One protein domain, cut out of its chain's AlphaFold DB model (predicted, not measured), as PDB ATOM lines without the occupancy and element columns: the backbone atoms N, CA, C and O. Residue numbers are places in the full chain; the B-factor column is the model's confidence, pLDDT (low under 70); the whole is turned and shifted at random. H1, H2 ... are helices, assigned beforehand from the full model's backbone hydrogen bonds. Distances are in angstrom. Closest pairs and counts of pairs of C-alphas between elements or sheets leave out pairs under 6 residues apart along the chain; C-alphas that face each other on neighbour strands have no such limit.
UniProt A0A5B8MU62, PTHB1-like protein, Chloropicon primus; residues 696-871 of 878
ATOM      1  N   PHE A 696     206.695 209.857 226.146       96.19
ATOM      2  CA  PHE A 696     206.442 210.353 227.499       96.19
ATOM      3  C   PHE A 696     207.672 210.995 228.134       96.19
ATOM      4  O   PHE A 696     207.533 212.019 228.799       96.19
ATOM      5  N   GLU A 697     208.860 210.441 227.897       95.56
ATOM      6  CA  GLU A 697     210.117 211.035 228.344       95.56
ATOM      7  C   GLU A 697     210.374 212.393 227.670       95.56
ATOM      8  O   GLU A 697     210.750 213.347 228.352       95.56
ATOM      9  N   CYS A 698     210.123 212.516 226.361       94.69
ATOM     10  CA  CYS A 698     210.233 213.792 225.641       94.69
ATOM     11  C   CYS A 698     209.272 214.851 226.202       94.69
ATOM     12  O   CYS A 698     209.694 215.978 226.461       94.69
ATOM     13  N   ILE A 699     208.013 214.472 226.458       95.56
ATOM     14  CA  ILE A 699     207.002 215.354 227.066       95.56
ATOM     15  C   ILE A 699     207.458 215.839 228.448       95.56
ATOM     16  O   ILE A 699     207.390 217.027 228.742       95.56
ATOM     17  N   ASP A 700     207.957 214.937 229.299       96.56
ATOM     18  CA  ASP A 700     208.417 215.311 230.641       96.56
ATOM     19  C   ASP A 700     209.636 216.248 230.588       96.56
ATOM     20  O   ASP A 700     209.697 217.225 231.333       96.56
ATOM     21  N   LYS A 701     210.605 215.984 229.698       95.75
ATOM     22  CA  LYS A 701     211.799 216.833 229.535       95.75
ATOM     23  C   LYS A 701     211.450 218.237 229.050       95.75
ATOM     24  O   LYS A 701     211.983 219.206 229.592       95.75
ATOM     25  N   HIS A 702     210.571 218.351 228.059       95.00
ATOM     26  CA  HIS A 702     210.135 219.645 227.544       95.00
ATOM     27  C   HIS A 702     209.345 220.425 228.601       95.00
ATOM     28  O   HIS A 702     209.741 221.541 228.928       95.00
ATOM     29  N   PHE A 703     208.329 219.815 229.224       94.62
ATOM     30  CA  PHE A 703     207.535 220.451 230.281       94.62
ATOM     31  C   PHE A 703     208.413 221.003 231.416       94.62
ATOM     32  O   PHE A 703     208.282 222.165 231.799       94.62
ATOM     33  N   ASN A 704     209.371 220.205 231.905       94.69
ATOM     34  CA  ASN A 704     210.298 220.634 232.957       94.69
ATOM     35  C   ASN A 704     211.203 221.798 232.508       94.69
ATOM     36  O   ASN A 704     211.505 222.683 233.309       94.69
ATOM     37  N   SER A 705     211.631 221.809 231.242       93.75
ATOM     38  CA  SER A 705     212.456 222.891 230.683       93.75
ATOM     39  C   SER A 705     211.657 224.193 230.593       93.75
ATOM     40  O   SER A 705     212.137 225.245 231.010       93.75
ATOM     41  N   VAL A 706     210.396 224.114 230.161       92.06
ATOM     42  CA  VAL A 706     209.483 225.262 230.114       92.06
ATOM     43  C   VAL A 706     209.187 225.807 231.517       92.06
ATOM     44  O   VAL A 706     209.192 227.023 231.728       92.06
ATOM     45  N   GLU A 707     208.956 224.945 232.513       91.38
ATOM     46  CA  GLU A 707     208.802 225.384 233.909       91.38
ATOM     47  C   GLU A 707     210.060 226.091 234.431       91.38
ATOM     48  O   GLU A 707     209.955 227.093 235.147       91.38
ATOM     49  N   TYR A 708     211.245 225.610 234.049       93.31
ATOM     50  CA  TYR A 708     212.509 226.220 234.445       93.31
ATOM     51  C   TYR A 708     212.713 227.607 233.819       93.31
ATOM     52  O   TYR A 708     213.013 228.556 234.546       93.31
ATOM     53  N   VAL A 709     212.444 227.764 232.517       92.69
ATOM     54  CA  VAL A 709     212.485 229.064 231.820       92.69
ATOM     55  C   VAL A 709     211.495 230.054 232.449       92.69
ATOM     56  O   VAL A 709     211.851 231.188 232.772       92.69
ATOM     57  N   ASN A 710     210.265 229.618 232.739       91.06
ATOM     58  CA  ASN A 710     209.262 230.452 233.414       91.06
ATOM     59  C   ASN A 710     209.698 230.897 234.820       91.06
ATOM     60  O   ASN A 710     209.405 232.021 235.252       91.06
ATOM     61  N   LYS A 711     210.401 230.026 235.550       93.19
ATOM     62  CA  LYS A 711     210.982 230.367 236.849       93.19
ATOM     63  C   LYS A 711     212.082 231.420 236.700       93.19
ATOM     64  O   LYS A 711     212.053 232.400 237.439       93.19
ATOM     65  N   LEU A 712     212.980 231.272 235.726       94.81
ATOM     66  CA  LEU A 712     214.027 232.262 235.455       94.81
ATOM     67  C   LEU A 712     213.445 233.621 235.050       94.81
ATOM     68  O   LEU A 712     213.899 234.641 235.557       94.81
ATOM     69  N   HIS A 713     212.387 233.665 234.236       93.69
ATOM     70  CA  HIS A 713     211.686 234.922 233.946       93.69
ATOM     71  C   HIS A 713     211.086 235.573 235.203       93.69
ATOM     72  O   HIS A 713     211.130 236.797 235.349       93.69
ATOM     73  N   SER A 714     210.558 234.772 236.134       94.00
ATOM     74  CA  SER A 714     210.054 235.276 237.422       94.00
ATOM     75  C   SER A 714     211.188 235.826 238.300       94.00
ATOM     76  O   SER A 714     211.031 236.870 238.940       94.00
ATOM     77  N   ASP A 715     212.344 235.157 238.304       94.75
ATOM     78  CA  ASP A 715     213.545 235.609 239.009       94.75
ATOM     79  C   ASP A 715     214.097 236.903 238.381       94.75
ATOM     80  O   ASP A 715     214.391 237.857 239.105       94.75
ATOM     81  N   LEU A 716     214.131 237.006 237.048       95.88
ATOM     82  CA  LEU A 716     214.502 238.223 236.320       95.88
ATOM     83  C   LEU A 716     213.589 239.396 236.694       95.88
ATOM     84  O   LEU A 716     214.065 240.508 236.939       95.88
ATOM     85  N   GLU A 717     212.278 239.161 236.805       95.50
ATOM     86  CA  GLU A 717     211.340 240.191 237.246       95.50
ATOM     87  C   GLU A 717     211.666 240.674 238.670       95.50
ATOM     88  O   GLU A 717     211.661 241.881 238.952       95.50
ATOM     89  N   LEU A 718     211.995 239.749 239.578       95.25
ATOM     90  CA  LEU A 718     212.407 240.071 240.941       95.25
ATOM     91  C   LEU A 718     213.717 240.874 240.963       95.25
ATOM     92  O   LEU A 718     213.786 241.892 241.663       95.25
ATOM     93  N   HIS A 719     214.725 240.470 240.187       94.44
ATOM     94  CA  HIS A 719     215.987 241.200 240.041       94.44
ATOM     95  C   HIS A 719     215.753 242.608 239.475       94.44
ATOM     96  O   HIS A 719     216.209 243.589 240.065       94.44
ATOM     97  N   GLY A 720     214.920 242.749 238.441       95.81
ATOM     98  CA  GLY A 720     214.542 244.042 237.870       95.81
ATOM     99  C   GLY A 720     213.760 244.944 238.836       95.81
ATOM    100  O   GLY A 720     213.897 246.171 238.813       95.81
ATOM    101  N   ARG A 721     212.937 244.381 239.733       95.81
ATOM    102  CA  ARG A 721     212.293 245.147 240.820       95.81
ATOM    103  C   ARG A 721     213.321 245.632 241.847       95.81
ATOM    104  O   ARG A 721     213.239 246.789 242.264       95.81
ATOM    105  N   ARG A 722     214.285 244.786 242.231       93.88
ATOM    106  CA  ARG A 722     215.372 245.143 243.162       93.88
ATOM    107  C   ARG A 722     216.257 246.246 242.585       93.88
ATOM    108  O   ARG A 722     216.408 247.275 243.237       93.88
ATOM    109  N   PHE A 723     216.725 246.095 241.349       96.25
ATOM    110  CA  PHE A 723     217.545 247.092 240.656       96.25
ATOM    111  C   PHE A 723     216.850 248.461 240.601       96.25
ATOM    112  O   PHE A 723     217.400 249.472 241.039       96.25
ATOM    113  N   ARG A 724     215.566 248.499 240.209       96.50
ATOM    114  CA  ARG A 724     214.767 249.741 240.219       96.50
ATOM    115  C   ARG A 724     214.614 250.351 241.614       96.50
ATOM    116  O   ARG A 724     214.571 251.575 241.740       96.50
ATOM    117  N   ALA A 725     214.499 249.539 242.664       94.81
ATOM    118  CA  ALA A 725     214.422 250.042 244.035       94.81
ATOM    119  C   ALA A 725     215.739 250.710 244.468       94.81
ATOM    120  O   ALA A 725     215.703 251.790 245.064       94.81
ATOM    121  N   VAL A 726     216.885 250.121 244.108       93.50
ATOM    122  CA  VAL A 726     218.220 250.687 244.359       93.50
ATOM    123  C   VAL A 726     218.404 251.995 243.585       93.50
ATOM    124  O   VAL A 726     218.733 253.015 244.189       93.50
ATOM    125  N   GLN A 727     218.063 252.026 242.292       93.38
ATOM    126  CA  GLN A 727     218.099 253.248 241.474       93.38
ATOM    127  C   GLN A 727     217.230 254.375 242.053       93.38
ATOM    128  O   GLN A 727     217.666 255.522 242.151       93.38
ATOM    129  N   LYS A 728     216.003 254.067 242.497       93.44
ATOM    130  CA  LYS A 728     215.139 255.054 243.171       93.44
ATOM    131  C   LYS A 728     215.784 255.588 244.446       93.44
ATOM    132  O   LYS A 728     215.679 256.783 244.723       93.44
ATOM    133  N   ARG A 729     216.460 254.732 245.218       90.00
ATOM    134  CA  ARG A 729     217.178 255.151 246.427       90.00
ATOM    135  C   ARG A 729     218.345 256.080 246.085       90.00
ATOM    136  O   ARG A 729     218.475 257.103 246.751       90.00
ATOM    137  N   PHE A 730     219.106 255.785 245.030       89.00
ATOM    138  CA  PHE A 730     220.139 256.680 244.498       89.00
ATOM    139  C   PHE A 730     219.590 258.052 244.124       89.00
ATOM    140  O   PHE A 730     220.117 259.062 244.575       89.00
ATOM    141  N   LEU A 731     218.495 258.103 243.362       89.56
ATOM    142  CA  LEU A 731     217.889 259.367 242.932       89.56
ATOM    143  C   LEU A 731     217.452 260.247 244.108       89.56
ATOM    144  O   LEU A 731     217.576 261.467 244.037       89.56
ATOM    145  N   VAL A 732     216.942 259.643 245.186       88.81
ATOM    146  CA  VAL A 732     216.612 260.382 246.413       88.81
ATOM    147  C   VAL A 732     217.882 260.941 247.051       88.81
ATOM    148  O   VAL A 732     217.924 262.127 247.356       88.81
ATOM    149  N   ARG A 733     218.935 260.126 247.181       84.88
ATOM    150  CA  ARG A 733     220.197 260.557 247.798       84.88
ATOM    151  C   ARG A 733     220.953 261.605 246.978       84.88
ATOM    152  O   ARG A 733     221.530 262.508 247.564       84.88
ATOM    153  N   PHE A 734     220.903 261.560 245.646       83.50
ATOM    154  CA  PHE A 734     221.502 262.596 244.791       83.50
ATOM    155  C   PHE A 734     220.808 263.958 244.908       83.50
ATOM    156  O   PHE A 734     221.418 264.983 244.611       83.50
ATOM    157  N   LYS A 735     219.542 263.989 245.339       84.94
ATOM    158  CA  LYS A 735     218.817 265.238 245.611       84.94
ATOM    159  C   LYS A 735     219.124 265.820 246.994       84.94
ATOM    160  O   LYS A 735     218.759 266.971 247.247       84.94
ATOM    161  N   ASP A 736     219.768 265.063 247.884       85.06
ATOM    162  CA  ASP A 736     220.087 265.540 249.226       85.06
ATOM    163  C   ASP A 736     221.188 266.609 249.162       85.06
ATOM    164  O   ASP A 736     222.249 266.427 248.572       85.06
ATOM    165  N   ARG A 737     220.961 267.747 249.830       80.88
ATOM    166  CA  ARG A 737     221.929 268.864 249.883       80.88
ATOM    167  C   ARG A 737     223.239 268.515 250.604       80.88
ATOM    168  O   ARG A 737     224.179 269.302 250.549       80.88
ATOM    169  N   ARG A 738     223.289 267.394 251.336       76.31
ATOM    170  CA  ARG A 738     224.475 266.914 252.060       76.31
ATOM    171  C   ARG A 738     224.843 265.522 251.540       76.31
ATOM    172  O   ARG A 738     224.040 264.611 251.726       76.31
ATOM    173  N   PRO A 739     226.022 265.339 250.926       69.94
ATOM    174  CA  PRO A 739     226.418 264.040 250.397       69.94
ATOM    175  C   PRO A 739     226.752 263.075 251.545       69.94
ATOM    176  O   PRO A 739     227.678 263.316 252.318       69.94
ATOM    177  N   GLU A 740     225.993 261.985 251.657       77.44
ATOM    178  CA  GLU A 740     226.379 260.802 252.438       77.44
ATOM    179  C   GLU A 740     227.150 259.813 251.545       77.44
ATOM    180  O   GLU A 740     226.929 259.797 250.333       77.44
ATOM    181  N   PRO A 741     228.036 258.968 252.106       80.19
ATOM    182  CA  PRO A 741     228.764 257.969 251.327       80.19
ATOM    183  C   PRO A 741     227.811 256.975 250.644       80.19
ATOM    184  O   PRO A 741     226.985 256.342 251.306       80.19
ATOM    185  N   LEU A 742     227.948 256.816 249.324       84.88
ATOM    186  CA  LEU A 742     227.083 255.967 248.492       84.88
ATOM    187  C   LEU A 742     227.671 254.583 248.189       84.88
ATOM    188  O   LEU A 742     226.992 253.770 247.572       84.88
ATOM    189  N   SER A 743     228.872 254.274 248.683       87.31
ATOM    190  CA  SER A 743     229.620 253.050 248.351       87.31
ATOM    191  C   SER A 743     228.822 251.751 248.523       87.31
ATOM    192  O   SER A 743     228.890 250.859 247.688       87.31
ATOM    193  N   HIS A 744     228.018 251.639 249.585       87.69
ATOM    194  CA  HIS A 744     227.185 250.452 249.822       87.69
ATOM    195  C   HIS A 744     226.035 250.317 248.815       87.69
ATOM    196  O   HIS A 744     225.605 249.207 248.516       87.69
ATOM    197  N   LEU A 745     225.501 251.441 248.330       88.56
ATOM    198  CA  LEU A 745     224.471 251.434 247.295       88.56
ATOM    199  C   LEU A 745     225.086 251.161 245.922       88.56
ATOM    200  O   LEU A 745     224.431 250.504 245.123       88.56
ATOM    201  N   GLU A 746     226.314 251.624 245.668       90.75
ATOM    202  CA  GLU A 746     227.059 251.356 244.428       90.75
ATOM    203  C   GLU A 746     227.330 249.861 244.291       90.75
ATOM    204  O   GLU A 746     226.867 249.261 243.328       90.75
ATOM    205  N   ALA A 747     227.904 249.235 245.322       93.31
ATOM    206  CA  ALA A 747     228.102 247.785 245.344       93.31
ATOM    207  C   ALA A 747     226.789 247.010 245.131       93.31
ATOM    208  O   ALA A 747     226.739 246.062 244.360       93.31
ATOM    209  N   LEU A 748     225.688 247.447 245.760       93.31
ATOM    210  CA  LEU A 748     224.385 246.805 245.577       93.31
ATOM    211  C   LEU A 748     223.820 246.996 244.158       93.31
ATOM    212  O   LEU A 748     223.079 246.143 243.670       93.31
ATOM    213  N   LEU A 749     224.107 248.125 243.508       93.75
ATOM    214  CA  LEU A 749     223.684 248.387 242.135       93.75
ATOM    215  C   LEU A 749     224.434 247.481 241.163       93.75
ATOM    216  O   LEU A 749     223.778 246.860 240.330       93.75
ATOM    217  N   ASP A 750     225.750 247.370 241.326       95.00
ATOM    218  CA  ASP A 750     226.603 246.497 240.518       95.00
ATOM    219  C   ASP A 750     226.189 245.032 240.705       95.00
ATOM    220  O   ASP A 750     225.824 244.372 239.736       95.00
ATOM    221  N   ASP A 751     226.047 244.566 241.952       94.88
ATOM    222  CA  ASP A 751     225.573 243.208 242.245       94.88
ATOM    223  C   ASP A 751     224.200 242.935 241.609       94.88
ATOM    224  O   ASP A 751     223.941 241.864 241.058       94.88
ATOM    225  N   THR A 752     223.256 243.878 241.712       94.69
ATOM    226  CA  THR A 752     221.916 243.681 241.133       94.69
ATOM    227  C   THR A 752     221.912 243.747 239.611       94.69
ATOM    228  O   THR A 752     221.057 243.099 239.009       94.69
ATOM    229  N   TYR A 753     222.844 244.477 239.001       95.75
ATOM    230  CA  TYR A 753     223.055 244.497 237.558       95.75
ATOM    231  C   TYR A 753     223.650 243.174 237.067       95.75
ATOM    232  O   TYR A 753     223.062 242.549 236.186       95.75
ATOM    233  N   ASP A 754     224.722 242.695 237.696       96.44
ATOM    234  CA  ASP A 754     225.371 241.429 237.342       96.44
ATOM    235  C   ASP A 754     224.391 240.257 237.464       96.44
ATOM    236  O   ASP A 754     224.262 239.450 236.549       96.44
ATOM    237  N   ASN A 755     223.575 240.230 238.526       95.50
ATOM    238  CA  ASN A 755     222.509 239.234 238.669       95.50
ATOM    239  C   ASN A 755     221.468 239.280 237.531       95.50
ATOM    240  O   ASN A 755     220.906 238.242 237.185       95.50
ATOM    241  N   ILE A 756     221.160 240.460 236.976       96.81
ATOM    242  CA  ILE A 756     220.252 240.585 235.823       96.81
ATOM    243  C   ILE A 756     220.917 239.999 234.581       96.81
ATOM    244  O   ILE A 756     220.283 239.208 233.887       96.81
ATOM    245  N   ILE A 757     222.176 240.358 234.318       97.00
ATOM    246  CA  ILE A 757     222.925 239.871 233.156       97.00
ATOM    247  C   ILE A 757     223.087 238.350 233.215       97.00
ATOM    248  O   ILE A 757     222.719 237.668 232.260       97.00
ATOM    249  N   ASP A 758     223.523 237.808 234.353       96.25
ATOM    250  CA  ASP A 758     223.641 236.364 234.579       96.25
ATOM    251  C   ASP A 758     222.303 235.642 234.376       96.25
ATOM    252  O   ASP A 758     222.250 234.541 233.826       96.25
ATOM    253  N   CYS A 759     221.199 236.248 234.824       96.12
ATOM    254  CA  CYS A 759     219.870 235.681 234.641       96.12
ATOM    255  C   CYS A 759     219.448 235.686 233.164       96.12
ATOM    256  O   CYS A 759     218.903 234.685 232.709       96.12
ATOM    257  N   CYS A 760     219.745 236.751 232.411       96.25
ATOM    258  CA  CYS A 760     219.491 236.817 230.970       96.25
ATOM    259  C   CYS A 760     220.284 235.754 230.198       96.25
ATOM    260  O   CYS A 760     219.685 235.020 229.423       96.25
ATOM    261  N   VAL A 761     221.586 235.602 230.470       96.50
ATOM    262  CA  VAL A 761     222.420 234.569 229.821       96.50
ATOM    263  C   VAL A 761     221.851 233.174 230.076       96.50
ATOM    264  O   VAL A 761     221.682 232.391 229.146       96.50
ATOM    265  N   ARG A 762     221.459 232.877 231.324       95.88
ATOM    266  CA  ARG A 762     220.811 231.597 231.650       95.88
ATOM    267  C   ARG A 762     219.467 231.424 230.951       95.88
ATOM    268  O   ARG A 762     219.128 230.301 230.593       95.88
ATOM    269  N   ILE A 763     218.678 232.487 230.784       95.31
ATOM    270  CA  ILE A 763     217.420 232.424 230.025       95.31
ATOM    271  C   ILE A 763     217.714 232.060 228.571       95.31
ATOM    272  O   ILE A 763     217.055 231.165 228.056       95.31
ATOM    273  N   ASP A 764     218.712 232.673 227.936       94.44
ATOM    274  CA  ASP A 764     219.057 232.387 226.540       94.44
ATOM    275  C   ASP A 764     219.521 230.930 226.362       94.44
ATOM    276  O   ASP A 764     218.984 230.210 225.516       94.44
ATOM    277  N   GLU A 765     220.435 230.453 227.216       94.75
ATOM    278  CA  GLU A 765     220.917 229.061 227.212       94.75
ATOM    279  C   GLU A 765     219.772 228.059 227.428       94.75
ATOM    280  O   GLU A 765     219.604 227.102 226.673       94.75
ATOM    281  N   THR A 766     218.932 228.297 228.437       94.25
ATOM    282  CA  THR A 766     217.825 227.385 228.772       94.25
ATOM    283  C   THR A 766     216.683 227.447 227.767       94.25
ATOM    284  O   THR A 766     215.975 226.456 227.589       94.25
ATOM    285  N   THR A 767     216.504 228.577 227.081       93.88
ATOM    286  CA  THR A 767     215.548 228.712 225.978       93.88
ATOM    287  C   THR A 767     216.031 227.941 224.754       93.88
ATOM    288  O   THR A 767     215.221 227.263 224.124       93.88
ATOM    289  N   ALA A 768     217.332 227.974 224.447       92.06
ATOM    290  CA  ALA A 768     217.913 227.145 223.393       92.06
ATOM    291  C   ALA A 768     217.734 225.645 223.701       92.06
ATOM    292  O   ALA A 768     217.191 224.910 222.874       92.06
ATOM    293  N   ASP A 769     218.054 225.218 224.927       92.81
ATOM    294  CA  ASP A 769     217.815 223.842 225.385       92.81
ATOM    295  C   ASP A 769     216.326 223.454 225.296       92.81
ATOM    296  O   ASP A 769     215.979 222.343 224.890       92.81
ATOM    297  N   MET A 770     215.418 224.363 225.670       93.94
ATOM    298  CA  MET A 770     213.971 224.154 225.575       93.94
ATOM    299  C   MET A 770     213.518 223.969 224.120       93.94
ATOM    300  O   MET A 770     212.695 223.088 223.860       93.94
ATOM    301  N   MET A 771     214.060 224.748 223.176       91.69
ATOM    302  CA  MET A 771     213.792 224.584 221.741       91.69
ATOM    303  C   MET A 771     214.275 223.219 221.232       91.69
ATOM    304  O   MET A 771     213.560 222.567 220.473       91.69
ATOM    305  N   ASP A 772     215.414 222.713 221.710       91.56
ATOM    306  CA  ASP A 772     215.860 221.352 221.384       91.56
ATOM    307  C   ASP A 772     214.901 220.282 221.926       91.56
ATOM    308  O   ASP A 772     214.541 219.344 221.212       91.56
ATOM    309  N   ARG A 773     214.386 220.446 223.156       94.06
ATOM    310  CA  ARG A 773     213.348 219.540 223.696       94.06
ATOM    311  C   ARG A 773     212.032 219.623 222.931       94.06
ATOM    312  O   ARG A 773     211.317 218.627 222.832       94.06
ATOM    313  N   ALA A 774     211.701 220.791 222.394       93.44
ATOM    314  CA  ALA A 774     210.534 220.968 221.543       93.44
ATOM    315  C   ALA A 774     210.687 220.188 220.234       93.44
ATOM    316  O   ALA A 774     209.781 219.445 219.855       93.44
ATOM    317  N   ARG A 775     211.862 220.269 219.596       92.25
ATOM    318  CA  ARG A 775     212.201 219.474 218.404       92.25
ATOM    319  C   ARG A 775     212.116 217.974 218.682       92.25
ATOM    320  O   ARG A 775     211.510 217.253 217.891       92.25
ATOM    321  N   ASP A 776     212.606 217.515 219.839       93.00
ATOM    322  CA  ASP A 776     212.451 216.117 220.264       93.00
ATOM    323  C   ASP A 776     210.968 215.691 220.254       93.00
ATOM    324  O   ASP A 776     210.637 214.614 219.747       93.00
ATOM    325  N   ILE A 777     210.052 216.523 220.770       94.50
ATOM    326  CA  ILE A 777     208.604 216.251 220.710       94.50
ATOM    327  C   ILE A 777     208.121 216.188 219.263       94.50
ATOM    328  O   ILE A 777     207.448 215.221 218.913       94.50
ATOM    329  N   VAL A 778     208.474 217.166 218.423       94.12
ATOM    330  CA  VAL A 778     208.080 217.215 217.003       94.12
ATOM    331  C   VAL A 778     208.408 215.892 216.303       94.12
ATOM    332  O   VAL A 778     207.513 215.212 215.789       94.12
ATOM    333  N   HIS A 779     209.673 215.464 216.356       93.19
ATOM    334  CA  HIS A 779     210.139 214.247 215.682       93.19
ATOM    335  C   HIS A 779     209.449 212.991 216.218       93.19
ATOM    336  O   HIS A 779     209.010 212.128 215.451       93.19
ATOM    337  N   ASN A 780     209.319 212.884 217.543       94.06
ATOM    338  CA  ASN A 780     208.682 211.732 218.175       94.06
ATOM    339  C   ASN A 780     207.163 211.709 217.940       94.06
ATOM    340  O   ASN A 780     206.597 210.624 217.817       94.06
ATOM    341  N   CYS A 781     206.500 212.859 217.799       94.25
ATOM    342  CA  CYS A 781     205.094 212.954 217.405       94.25
ATOM    343  C   CYS A 781     204.880 212.512 215.952       94.25
ATOM    344  O   CYS A 781     203.985 211.700 215.699       94.25
ATOM    345  N   HIS A 782     205.717 212.964 215.010       93.25
ATOM    346  CA  HIS A 782     205.687 212.494 213.617       93.25
ATOM    347  C   HIS A 782     205.868 210.975 213.525       93.25
ATOM    348  O   HIS A 782     205.101 210.283 212.837       93.25
ATOM    349  N   LEU A 783     206.854 210.444 214.254       94.25
ATOM    350  CA  LEU A 783     207.105 209.011 214.320       94.25
ATOM    351  C   LEU A 783     205.909 208.274 214.928       94.25
ATOM    352  O   LEU A 783     205.393 207.338 214.322       94.25
ATOM    353  N   PHE A 784     205.420 208.722 216.085       94.19
ATOM    354  CA  PHE A 784     204.296 208.113 216.791       94.19
ATOM    355  C   PHE A 784     203.038 208.032 215.920       94.19
ATOM    356  O   PHE A 784     202.438 206.963 215.807       94.19
ATOM    357  N   LEU A 785     202.669 209.118 215.235       93.62
ATOM    358  CA  LEU A 785     201.524 209.138 214.320       93.62
ATOM    359  C   LEU A 785     201.714 208.177 213.136       93.62
ATOM    360  O   LEU A 785     200.775 207.475 212.752       93.62
ATOM    361  N   SER A 786     202.930 208.090 212.590       92.56
ATOM    362  CA  SER A 786     203.257 207.150 211.512       92.56
ATOM    363  C   SER A 786     203.171 205.692 211.960       92.56
ATOM    364  O   SER A 786     202.690 204.853 211.193       92.56
ATOM    365  N   LEU A 787     203.592 205.395 213.192       93.31
ATOM    366  CA  LEU A 787     203.501 204.065 213.791       93.31
ATOM    367  C   LEU A 787     202.051 203.687 214.121       93.31
ATOM    368  O   LEU A 787     201.653 202.557 213.849       93.31
ATOM    369  N   LEU A 788     201.232 204.624 214.618       92.00
ATOM    370  CA  LEU A 788     199.789 204.411 214.803       92.00
ATOM    371  C   LEU A 788     199.096 204.065 213.485       92.00
ATOM    372  O   LEU A 788     198.232 203.187 213.457       92.00
ATOM    373  N   GLN A 789     199.486 204.729 212.392       92.06
ATOM    374  CA  GLN A 789     198.958 204.425 211.068       92.06
ATOM    375  C   GLN A 789     199.232 202.972 210.675       92.06
ATOM    376  O   GLN A 789     198.316 202.286 210.232       92.06
ATOM    377  N   CYS A 790     200.469 202.508 210.876       90.38
ATOM    378  CA  CYS A 790     200.885 201.145 210.553       90.38
ATOM    379  C   CYS A 790     200.299 200.097 211.511       90.38
ATOM    380  O   CYS A 790     199.997 198.987 211.092       90.38
ATOM    381  N   GLN A 791     200.120 200.416 212.796       90.62
ATOM    382  CA  GLN A 791     199.593 199.454 213.769       90.62
ATOM    383  C   GLN A 791     198.077 199.248 213.626       90.62
ATOM    384  O   GLN A 791     197.588 198.132 213.786       90.62
ATOM    385  N   PHE A 792     197.327 200.316 213.336       89.50
ATOM    386  CA  PHE A 792     195.858 200.292 213.323       89.50
ATOM    387  C   PHE A 792     195.241 200.460 211.929       89.50
ATOM    388  O   PHE A 792     194.023 200.598 211.825       89.50
ATOM    389  N   ASN A 793     196.054 200.447 210.865       87.00
ATOM    390  CA  ASN A 793     195.626 200.629 209.472       87.00
ATOM    391  C   ASN A 793     194.758 201.882 209.266       87.00
ATOM    392  O   ASN A 793     193.716 201.849 208.606       87.00
ATOM    393  N   LEU A 794     195.173 203.000 209.866       88.44
ATOM    394  CA  LEU A 794     194.450 204.267 209.745       88.44
ATOM    395  C   LEU A 794     194.617 204.847 208.334       88.44
ATOM    396  O   LEU A 794     195.704 204.845 207.755       88.44
ATOM    397  N   THR A 795     193.535 205.397 207.790       87.88
ATOM    398  CA  THR A 795     193.577 206.098 206.496       87.88
ATOM    399  C   THR A 795     194.346 207.417 206.606       87.88
ATOM    400  O   THR A 795     194.402 208.028 207.676       87.88
ATOM    401  N   GLU A 796     194.886 207.917 205.492       86.06
ATOM    402  CA  GLU A 796     195.593 209.208 205.459       86.06
ATOM    403  C   GLU A 796     194.728 210.362 205.982       86.06
ATOM    404  O   GLU A 796     195.195 211.182 206.769       86.06
ATOM    405  N   LYS A 797     193.430 210.370 205.644       88.69
ATOM    406  CA  LYS A 797     192.464 211.359 206.154       88.69
ATOM    407  C   LYS A 797     192.326 211.308 207.678       88.69
ATOM    408  O   LYS A 797     192.222 212.351 208.320       88.69
ATOM    409  N   GLN A 798     192.335 210.112 208.267       89.75
ATOM    410  CA  GLN A 798     192.271 209.941 209.723       89.75
ATOM    411  C   GLN A 798     193.556 210.403 210.407       89.75
ATOM    412  O   GLN A 798     193.475 211.068 211.435       89.75
ATOM    413  N   ILE A 799     194.726 210.110 209.834       90.12
ATOM    414  CA  ILE A 799     196.007 210.598 210.362       90.12
ATOM    415  C   ILE A 799     196.112 212.117 210.247       90.12
ATOM    416  O   ILE A 799     196.479 212.768 211.220       90.12
ATOM    417  N   HIS A 800     195.733 212.698 209.108       89.56
ATOM    418  CA  HIS A 800     195.699 214.148 208.938       89.56
ATOM    419  C   HIS A 800     194.743 214.815 209.943       89.56
ATOM    420  O   HIS A 800     195.053 215.864 210.497       89.56
ATOM    421  N   PHE A 801     193.608 214.184 210.255       90.00
ATOM    422  CA  PHE A 801     192.725 214.661 211.318       90.00
ATOM    423  C   PHE A 801     193.353 214.518 212.715       90.00
ATOM    424  O   PHE A 801     193.260 215.447 213.510       90.00
ATOM    425  N   LEU A 802     194.035 213.405 213.014       91.12
ATOM    426  CA  LEU A 802     194.737 213.200 214.290       91.12
ATOM    427  C   LEU A 802     195.893 214.180 214.506       91.12
ATOM    428  O   LEU A 802     196.082 214.623 215.639       91.12
ATOM    429  N   LYS A 803     196.604 214.573 213.440       91.12
ATOM    430  CA  LYS A 803     197.630 215.630 213.480       91.12
ATOM    431  C   LYS A 803     197.086 216.943 214.052       91.12
ATOM    432  O   LYS A 803     197.831 217.667 214.683       91.12
ATOM    433  N   LYS A 804     195.785 217.233 213.927       89.38
ATOM    434  CA  LYS A 804     195.179 218.437 214.531       89.38
ATOM    435  C   LYS A 804     195.076 218.375 216.060       89.38
ATOM    436  O   LYS A 804     194.920 219.410 216.694       89.38
ATOM    437  N   PHE A 805     195.122 217.177 216.650       90.31
ATOM    438  CA  PHE A 805     195.005 216.967 218.101       90.31
ATOM    439  C   PHE A 805     196.343 216.655 218.768       90.31
ATOM    440  O   PHE A 805     196.572 217.077 219.895       90.31
ATOM    441  N   LEU A 806     197.205 215.908 218.077       90.38
ATOM    442  CA  LEU A 806     198.613 215.709 218.417       90.38
ATOM    443  C   LEU A 806     199.435 216.500 217.406       90.38
ATOM    444  O   LEU A 806     199.985 215.917 216.473       90.38
ATOM    445  N   ASN A 807     199.427 217.826 217.557       87.94
ATOM    446  CA  ASN A 807     200.079 218.722 216.613       87.94
ATOM    447  C   ASN A 807     201.595 218.519 216.669       87.94
ATOM    448  O   ASN A 807     202.177 218.769 217.718       87.94
ATOM    449  N   PRO A 808     202.259 218.083 215.589       82.38
ATOM    450  CA  PRO A 808     203.708 217.985 215.580       82.38
ATOM    451  C   PRO A 808     204.392 219.345 215.343       82.38
ATOM    452  O   PRO A 808     205.561 219.377 214.997       82.38
ATOM    453  N   GLN A 809     203.697 220.468 215.530       83.06
ATOM    454  CA  GLN A 809     204.287 221.805 215.583       83.06
ATOM    455  C   GLN A 809     204.234 222.314 217.025       83.06
ATOM    456  O   GLN A 809     203.156 222.532 217.585       83.06
ATOM    457  N   VAL A 810     205.407 222.442 217.643       84.19
ATOM    458  CA  VAL A 810     205.567 222.921 219.019       84.19
ATOM    459  C   VAL A 810     205.981 224.386 218.952       84.19
ATOM    460  O   VAL A 810     207.146 224.692 218.726       84.19
ATOM    461  N   GLU A 811     205.012 225.285 219.106       76.12
ATOM    462  CA  GLU A 811     205.247 226.729 219.139       76.12
ATOM    463  C   GLU A 811     205.287 227.250 220.578       76.12
ATOM    464  O   GLU A 811     204.478 226.854 221.425       76.12
ATOM    465  N   HIS A 812     206.181 228.205 220.838       71.25
ATOM    466  CA  HIS A 812     206.279 228.902 222.120       71.25
ATOM    467  C   HIS A 812     205.844 230.347 221.934       71.25
ATOM    468  O   HIS A 812     206.569 231.167 221.373       71.25
ATOM    469  N   SER A 813     204.655 230.675 222.431       65.81
ATOM    470  CA  SER A 813     204.196 232.061 222.503       65.81
ATOM    471  C   SER A 813     204.478 232.632 223.891       65.81
ATOM    472  O   SER A 813     204.143 232.028 224.914       65.81
ATOM    473  N   GLN A 814     205.098 233.812 223.949       61.66
ATOM    474  CA  GLN A 814     205.344 234.494 225.219       61.66
ATOM    475  C   GLN A 814     204.006 234.841 225.890       61.66
ATOM    476  O   GLN A 814     203.229 235.643 225.374       61.66
ATOM    477  N   GLY A 815     203.727 234.221 227.041       63.38
ATOM    478  CA  GLY A 815     202.490 234.430 227.804       63.38
ATOM    479  C   GLY A 815     201.270 233.629 227.326       63.38
ATOM    480  O   GLY A 815     200.186 233.821 227.879       63.38
ATOM    481  N   GLY A 816     201.427 232.746 226.335       77.12
ATOM    482  CA  GLY A 816     200.388 231.806 225.904       77.12
ATOM    483  C   GLY A 816     200.428 230.470 226.653       77.12
ATOM    484  O   GLY A 816     201.230 230.271 227.567       77.12
ATOM    485  N   PHE A 817     199.537 229.554 226.267       84.38
ATOM    486  CA  PHE A 817     199.589 228.169 226.738       84.38
ATOM    487  C   PHE A 817     200.702 227.405 226.014       84.38
ATOM    488  O   PHE A 817     201.092 227.758 224.902       84.38
ATOM    489  N   ILE A 818     201.209 226.351 226.643       90.06
ATOM    490  CA  ILE A 818     202.272 225.510 226.082       90.06
ATOM    491  C   ILE A 818     201.672 224.333 225.307       90.06
ATOM    492  O   ILE A 818     200.484 224.015 225.429       90.06
ATOM    493  N   TRP A 819     202.494 223.656 224.508       92.69
ATOM    494  CA  TRP A 819     202.052 222.544 223.667       92.69
ATOM    495  C   TRP A 819     201.328 221.438 224.447       92.69
ATOM    496  O   TRP A 819     200.298 220.936 223.990       92.69
ATOM    497  N   GLU A 820     201.797 221.084 225.644       93.00
ATOM    498  CA  GLU A 820     201.181 220.065 226.495       93.00
ATOM    499  C   GLU A 820     199.756 220.441 226.910       93.00
ATOM    500  O   GLU A 820     198.874 219.583 226.959       93.00
ATOM    501  N   GLU A 821     199.516 221.722 227.184       91.88
ATOM    502  CA  GLU A 821     198.221 222.248 227.618       91.88
ATOM    503  C   GLU A 821     197.216 222.244 226.463       91.88
ATOM    504  O   GLU A 821     196.085 221.765 226.619       91.88
ATOM    505  N   TYR A 822     197.643 222.701 225.277       91.00
ATOM    506  CA  TYR A 822     196.838 222.620 224.057       91.00
ATOM    507  C   TYR A 822     196.520 221.169 223.691       91.00
ATOM    508  O   TYR A 822     195.361 220.829 223.443       91.00
ATOM    509  N   THR A 823     197.527 220.298 223.721       92.44
ATOM    510  CA  THR A 823     197.395 218.882 223.367       92.44
ATOM    511  C   THR A 823     196.513 218.137 224.368       92.44
ATOM    512  O   THR A 823     195.685 217.315 223.970       92.44
ATOM    513  N   GLU A 824     196.598 218.440 225.668       92.56
ATOM    514  CA  GLU A 824     195.714 217.847 226.676       92.56
ATOM    515  C   GLU A 824     194.244 218.211 226.419       92.56
ATOM    516  O   GLU A 824     193.364 217.336 226.463       92.56
ATOM    517  N   ALA A 825     193.966 219.486 226.136       90.56
ATOM    518  CA  ALA A 825     192.621 219.964 225.833       90.56
ATOM    519  C   ALA A 825     192.087 219.336 224.534       90.56
ATOM    520  O   ALA A 825     190.967 218.812 224.505       90.56
ATOM    521  N   ALA A 826     192.919 219.304 223.489       90.81
ATOM    522  CA  ALA A 826     192.594 218.721 222.196       90.81
ATOM    523  C   ALA A 826     192.308 217.211 222.309       90.81
ATOM    524  O   ALA A 826     191.258 216.737 221.870       90.81
ATOM    525  N   LEU A 827     193.170 216.439 222.976       91.12
ATOM    526  CA  LEU A 827     192.957 215.003 223.187       91.12
ATOM    527  C   LEU A 827     191.742 214.708 224.070       91.12
ATOM    528  O   LEU A 827     191.014 213.739 223.829       91.12
ATOM    529  N   SER A 828     191.477 215.551 225.070       89.62
ATOM    530  CA  SER A 828     190.261 215.451 225.881       89.62
ATOM    531  C   SER A 828     189.004 215.616 225.023       89.62
ATOM    532  O   SER A 828     188.036 214.868 225.207       89.62
ATOM    533  N   TYR A 829     189.018 216.556 224.071       88.62
ATOM    534  CA  TYR A 829     187.945 216.725 223.092       88.62
ATOM    535  C   TYR A 829     187.827 215.503 222.181       88.62
ATOM    536  O   TYR A 829     186.747 214.919 222.079       88.62
ATOM    537  N   LEU A 830     188.938 215.057 221.589       89.56
ATOM    538  CA  LEU A 830     188.978 213.916 220.677       89.56
ATOM    539  C   LEU A 830     188.361 212.658 221.305       89.56
ATOM    540  O   LEU A 830     187.506 211.996 220.707       89.56
ATOM    541  N   LEU A 831     188.752 212.349 222.544       87.94
ATOM    542  CA  LEU A 831     188.259 211.182 223.270       87.94
ATOM    543  C   LEU A 831     186.764 211.275 223.603       87.94
ATOM    544  O   LEU A 831     186.096 210.240 223.676       87.94
ATOM    545  N   LYS A 832     186.215 212.474 223.813       84.88
ATOM    546  CA  LYS A 832     184.790 212.662 224.127       84.88
ATOM    547  C   LYS A 832     183.914 212.730 222.875       84.88
ATOM    548  O   LYS A 832     182.857 212.106 222.856       84.88
ATOM    549  N   ALA A 833     184.348 213.443 221.840       83.12
ATOM    550  CA  ALA A 833     183.552 213.717 220.645       83.12
ATOM    551  C   ALA A 833     183.690 212.634 219.560       83.12
ATOM    552  O   ALA A 833     182.693 212.228 218.963       83.12
ATOM    553  N   HIS A 834     184.906 212.124 219.326       83.69
ATOM    554  CA  HIS A 834     185.203 211.285 218.156       83.69
ATOM    555  C   HIS A 834     185.503 209.819 218.485       83.69
ATOM    556  O   HIS A 834     185.337 208.966 217.616       83.69
ATOM    557  N   LEU A 835     185.909 209.514 219.724       81.88
ATOM    558  CA  LEU A 835     186.270 208.155 220.163       81.88
ATOM    559  C   LEU A 835     185.403 207.627 221.324       81.88
ATOM    560  O   LEU A 835     185.772 206.636 221.963       81.88
ATOM    561  N   SER A 836     184.282 208.276 221.662       77.88
ATOM    562  CA  SER A 836     183.369 207.826 222.726       77.88
ATOM    563  C   SER A 836     182.332 206.809 222.220       77.88
ATOM    564  O   SER A 836     181.910 206.834 221.064       77.88
ATOM    565  N   LYS A 837     181.905 205.889 223.102       66.31
ATOM    566  CA  LYS A 837     180.871 204.878 222.794       66.31
ATOM    567  C   LYS A 837     179.430 205.378 223.012       66.31
ATOM    568  O   LYS A 837     178.514 204.778 222.462       66.31
ATOM    569  N   SER A 838     179.218 206.438 223.801       58.50
ATOM    570  CA  SER A 838     177.892 206.943 224.207       58.50
ATOM    571  C   SER A 838     177.652 208.357 223.670       58.50
ATOM    572  O   SER A 838     178.486 209.232 223.871       58.50
ATOM    573  N   GLN A 839     176.512 208.585 223.009       52.56
ATOM    574  CA  GLN A 839     176.110 209.878 222.421       52.56
ATOM    575  C   GLN A 839     175.380 210.823 223.401       52.56
ATOM    576  O   GLN A 839     174.919 211.879 222.983       52.56
ATOM    577  N   LYS A 840     175.206 210.447 224.678       46.75
ATOM    578  CA  LYS A 840     174.230 211.098 225.579       46.75
ATOM    579  C   LYS A 840     174.756 212.171 226.535       46.75
ATOM    580  O   LYS A 840     173.936 212.778 227.217       46.75
ATOM    581  N   ASP A 841     176.052 212.448 226.573       45.44
ATOM    582  CA  ASP A 841     176.570 213.451 227.507       45.44
ATOM    583  C   ASP A 841     176.673 214.811 226.818       45.44
ATOM    584  O   ASP A 841     177.406 214.968 225.844       45.44
ATOM    585  N   THR A 842     175.943 215.805 227.330       46.47
ATOM    586  CA  THR A 842     176.137 217.221 226.999       46.47
ATOM    587  C   THR A 842     177.606 217.554 227.240       46.47
ATOM    588  O   THR A 842     178.053 217.622 228.388       46.47
ATOM    589  N   ILE A 843     178.393 217.677 226.167       57.62
ATOM    590  CA  ILE A 843     179.842 217.787 226.303       57.62
ATOM    591  C   ILE A 843     180.181 219.214 226.737       57.62
ATOM    592  O   ILE A 843     180.325 220.115 225.919       57.62
ATOM    593  N   SER A 844     180.281 219.427 228.049       54.28
ATOM    594  CA  SER A 844     180.882 220.638 228.600       54.28
ATOM    595  C   SER A 844     182.394 220.567 228.387       54.28
ATOM    596  O   SER A 844     183.072 219.662 228.896       54.28
ATOM    597  N   PHE A 845     182.908 221.495 227.584       64.00
ATOM    598  CA  PHE A 845     184.333 221.678 227.359       64.00
ATOM    599  C   PHE A 845     184.811 222.834 228.234       64.00
ATOM    600  O   PHE A 845     184.349 223.964 228.089       64.00
ATOM    601  N   GLY A 846     185.731 222.547 229.155       63.31
ATOM    602  CA  GLY A 846     186.551 223.598 229.746       63.31
ATOM    603  C   GLY A 846     187.545 224.091 228.697       63.31
ATOM    604  O   GLY A 846     188.037 223.282 227.909       63.31
ATOM    605  N   GLY A 847     187.810 225.398 228.667       74.12
ATOM    606  CA  GLY A 847     188.901 225.957 227.867       74.12
ATOM    607  C   GLY A 847     190.270 225.418 228.303       74.12
ATOM    608  O   GLY A 847     190.374 224.653 229.264       74.12
ATOM    609  N   VAL A 848     191.324 225.826 227.595       84.00
ATOM    610  CA  VAL A 848     192.703 225.475 227.963       84.00
ATOM    611  C   VAL A 848     193.012 226.037 229.357       84.00
ATOM    612  O   VAL A 848     192.626 227.160 229.687       84.00
ATOM    613  N   SER A 849     193.651 225.231 230.202       84.69
ATOM    614  CA  SER A 849     193.984 225.573 231.587       84.69
ATOM    615  C   SER A 849     195.446 225.271 231.863       84.69
ATOM    616  O   SER A 849     195.966 224.296 231.322       84.69
ATOM    617  N   LYS A 850     196.062 226.040 232.768       85.69
ATOM    618  CA  LYS A 850     197.462 225.839 233.139       85.69
ATOM    619  C   LYS A 850     197.702 224.434 233.703       85.69
ATOM    620  O   LYS A 850     197.007 224.018 234.636       85.69
ATOM    621  N   MET A 851     198.673 223.716 233.150       88.00
ATOM    622  CA  MET A 851     199.049 222.368 233.571       88.00
ATOM    623  C   MET A 851     200.040 222.428 234.741       88.00
ATOM    624  O   MET A 851     200.947 223.248 234.764       88.00
ATOM    625  N   THR A 852     199.866 221.537 235.721       86.44
ATOM    626  CA  THR A 852     200.811 221.341 236.840       86.44
ATOM    627  C   THR A 852     201.578 220.022 236.754       86.44
ATOM    628  O   THR A 852     202.517 219.797 237.509       86.44
ATOM    629  N   SER A 853     201.137 219.097 235.896       91.50
ATOM    630  CA  SER A 853     201.778 217.798 235.687       91.50
ATOM    631  C   SER A 853     201.343 217.169 234.366       91.50
ATOM    632  O   SER A 853     200.155 217.132 234.042       91.50
ATOM    633  N   THR A 854     202.292 216.548 233.672       94.69
ATOM    634  CA  THR A 854     202.097 215.813 232.410       94.69
ATOM    635  C   THR A 854     201.329 214.492 232.571       94.69
ATOM    636  O   THR A 854     200.955 213.855 231.584       94.69
ATOM    637  N   ALA A 855     201.065 214.031 233.803       94.19
ATOM    638  CA  ALA A 855     200.463 212.718 234.066       94.19
ATOM    639  C   ALA A 855     199.090 212.530 233.396       94.19
ATOM    640  O   ALA A 855     198.768 211.440 232.910       94.19
ATOM    641  N   LYS A 856     198.277 213.592 233.349       92.75
ATOM    642  CA  LYS A 856     196.952 213.557 232.722       92.75
ATOM    643  C   LYS A 856     197.060 213.440 231.201       92.75
ATOM    644  O   LYS A 856     196.413 212.557 230.639       92.75
ATOM    645  N   LEU A 857     197.918 214.233 230.559       94.12
ATOM    646  CA  LEU A 857     198.206 214.132 229.126       94.12
ATOM    647  C   LEU A 857     198.685 212.725 228.735       94.12
ATOM    648  O   LEU A 857     198.090 212.097 227.858       94.12
ATOM    649  N   LYS A 858     199.678 212.179 229.448       95.69
ATOM    650  CA  LYS A 858     200.187 210.814 229.211       95.69
ATOM    651  C   LYS A 858     199.071 209.768 229.300       95.69
ATOM    652  O   LYS A 858     198.928 208.922 228.418       95.69
ATOM    653  N   LYS A 859     198.192 209.884 230.304       94.88
ATOM    654  CA  LYS A 859     197.020 209.009 230.452       94.88
ATOM    655  C   LYS A 859     196.037 209.128 229.282       94.88
ATOM    656  O   LYS A 859     195.479 208.110 228.865       94.88
ATOM    657  N   LEU A 860     195.801 210.331 228.750       93.12
ATOM    658  CA  LEU A 860     194.929 210.529 227.583       93.12
ATOM    659  C   LEU A 860     195.519 209.870 226.330       93.12
ATOM    660  O   LEU A 860     194.785 209.175 225.629       93.12
ATOM    661  N   ILE A 861     196.829 210.007 226.097       94.62
ATOM    662  CA  ILE A 861     197.529 209.345 224.984       94.62
ATOM    663  C   ILE A 861     197.409 207.819 225.110       94.62
ATOM    664  O   ILE A 861     196.967 207.162 224.167       94.62
ATOM    665  N   SER A 862     197.692 207.242 226.285       94.44
ATOM    666  CA  SER A 862     197.508 205.799 226.514       94.44
ATOM    667  C   SER A 862     196.060 205.354 226.288       94.44
ATOM    668  O   SER A 862     195.818 204.328 225.658       94.44
ATOM    669  N   THR A 863     195.085 206.146 226.748       92.12
ATOM    670  CA  THR A 863     193.654 205.850 226.558       92.12
ATOM    671  C   THR A 863     193.266 205.881 225.079       92.12
ATOM    672  O   THR A 863     192.441 205.081 224.641       92.12
ATOM    673  N   MET A 864     193.838 206.793 224.291       92.38
ATOM    674  CA  MET A 864     193.615 206.865 222.847       92.38
ATOM    675  C   MET A 864     194.109 205.592 222.150       92.38
ATOM    676  O   MET A 864     193.350 204.969 221.409       92.38
ATOM    677  N   VAL A 865     195.338 205.165 222.449       91.81
ATOM    678  CA  VAL A 865     195.939 203.935 221.905       91.81
ATOM    679  C   VAL A 865     195.124 202.703 222.303       91.81
ATOM    680  O   VAL A 865     194.823 201.858 221.463       91.81
ATOM    681  N   GLU A 866     194.679 202.630 223.560       90.81
ATOM    682  CA  GLU A 866     193.820 201.547 224.052       90.81
ATOM    683  C   GLU A 866     192.457 201.500 223.336       90.81
ATOM    684  O   GLU A 866     191.886 200.433 223.106       90.81
ATOM    685  N   ARG A 867     191.892 202.651 222.960       89.50
ATOM    686  CA  ARG A 867     190.631 202.689 222.205       89.50
ATOM    687  C   ARG A 867     190.805 202.206 220.771       89.50
ATOM    688  O   ARG A 867     189.922 201.495 220.287       89.50
ATOM    689  N   PHE A 868     191.927 202.530 220.131       89.06
ATOM    690  CA  PHE A 868     192.255 201.989 218.813       89.06
ATOM    691  C   PHE A 868     192.506 200.480 218.861       89.06
ATOM    692  O   PHE A 868     191.954 199.758 218.032       89.06
ATOM    693  N   SER A 869     193.212 199.970 219.876       87.00
ATOM    694  CA  SER A 869     193.426 198.522 220.028       87.00
ATOM    695  C   SER A 869     192.135 197.742 220.293       87.00
ATOM    696  O   SER A 869     192.012 196.588 219.891       87.00
ATOM    697  N   ARG A 870     191.124 198.383 220.894       87.12
ATOM    698  CA  ARG A 870     189.760 197.841 221.051       87.12
ATOM    699  C   ARG A 870     188.887 197.963 219.788       87.12
ATOM    700  O   ARG A 870     187.699 197.648 219.860       87.12
ATOM    701  N   GLY A 871     189.431 198.442 218.667       80.44
ATOM    702  CA  GLY A 871     188.738 198.545 217.379       80.44
ATOM    703  C   GLY A 871     187.770 199.726 217.247       80.44
ATOM    704  O   GLY A 871     186.882 199.696 216.398       80.44
TER     705      GLY A 871
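AT A GLANCE: This is residues 696 to 871 of the 878 residues of the protein "PTHB1-like protein" of Chloropicon primus (UniProt A0A5B8MU62). The model is a long helical hairpin, H1 and H2, with a head of three shorter helices, H3, H4 and H5, gathered at the end away from the turn between H1 and H2. In the head H3 folds back along the last part of H2 and H5 packs on H4, while the turn at the far end sticks out with residues 735 to 740. The printed part has 176 residues with five named helices, H1 to H5 in order along the chain, and no named strand; its class is all helix. It is extended, with a radius of gyration of the C-alphas of 24.3 A, and its outline is a rod spanning 84 by 35 by 23 A.

IN THESE COORDINATES: Find C-alpha 696 at (206.442, 210.353, 227.499); from there H1 runs through residues 696 to 734, 57.1 A from first to last C-alpha. H2, residues 743 to 792, begins at C-alpha 743 at (229.620, 253.050, 248.351) and is the longest helix, 71.8 A. Next come H3, residues 796 to 803, 10.5 A long, and H4, residues 819 to 833, 20.7 A long. H5, residues 855 to 869, measures 21.2 A and ends at C-alpha 869 at (193.426, 198.522, 220.028).

HOW THE PARTS SIT: Begin with the hairpin of H1 and H2, which touch at a shallow tilt of 19 degrees, opposite ways; their closest C-alphas, His 702 and Arg 773, are 5.0 A apart. H2 touches H3 with residues 785 to 789 alone, and these two form a hairpin too, at a shallow tilt of 23 degrees; the closest C-alphas are Gln 789 and Ile 799, 6.9 A. Look next at Glu 824 and Leu 857, the closest C-alphas of H4 and H5 at 5.1 A: these helices touch at a steep tilt of 40 degrees, the same way. H5 is close to H1 but not clearly touching, with C-alphas 696 and 858 closest at 6.5 A. H4 is likewise close to H1 but not clearly touching, with C-alphas 703 and 820 closest at 7.4 A. H2 and H4 are apart, and so are H3 and H4. In H1, H2, H3, H4 and H5 every O i to N i+4 pair is within hydrogen-bond range.

THE WHOLE: The two C-alphas farthest apart, Arg 738 and Gly 871, are 84.6 A from each other. The printed part has no cut. Look for the long links at residues 804 to 818, from H3 to H4, and residues 834 to 854, from H4 to H5; the link from H2 to H3 is tight. Mean pLDDT of the printed part is 88.2, and 14 residues are under 70: residue 739, residues 813 to 815 and residues 837 to 846.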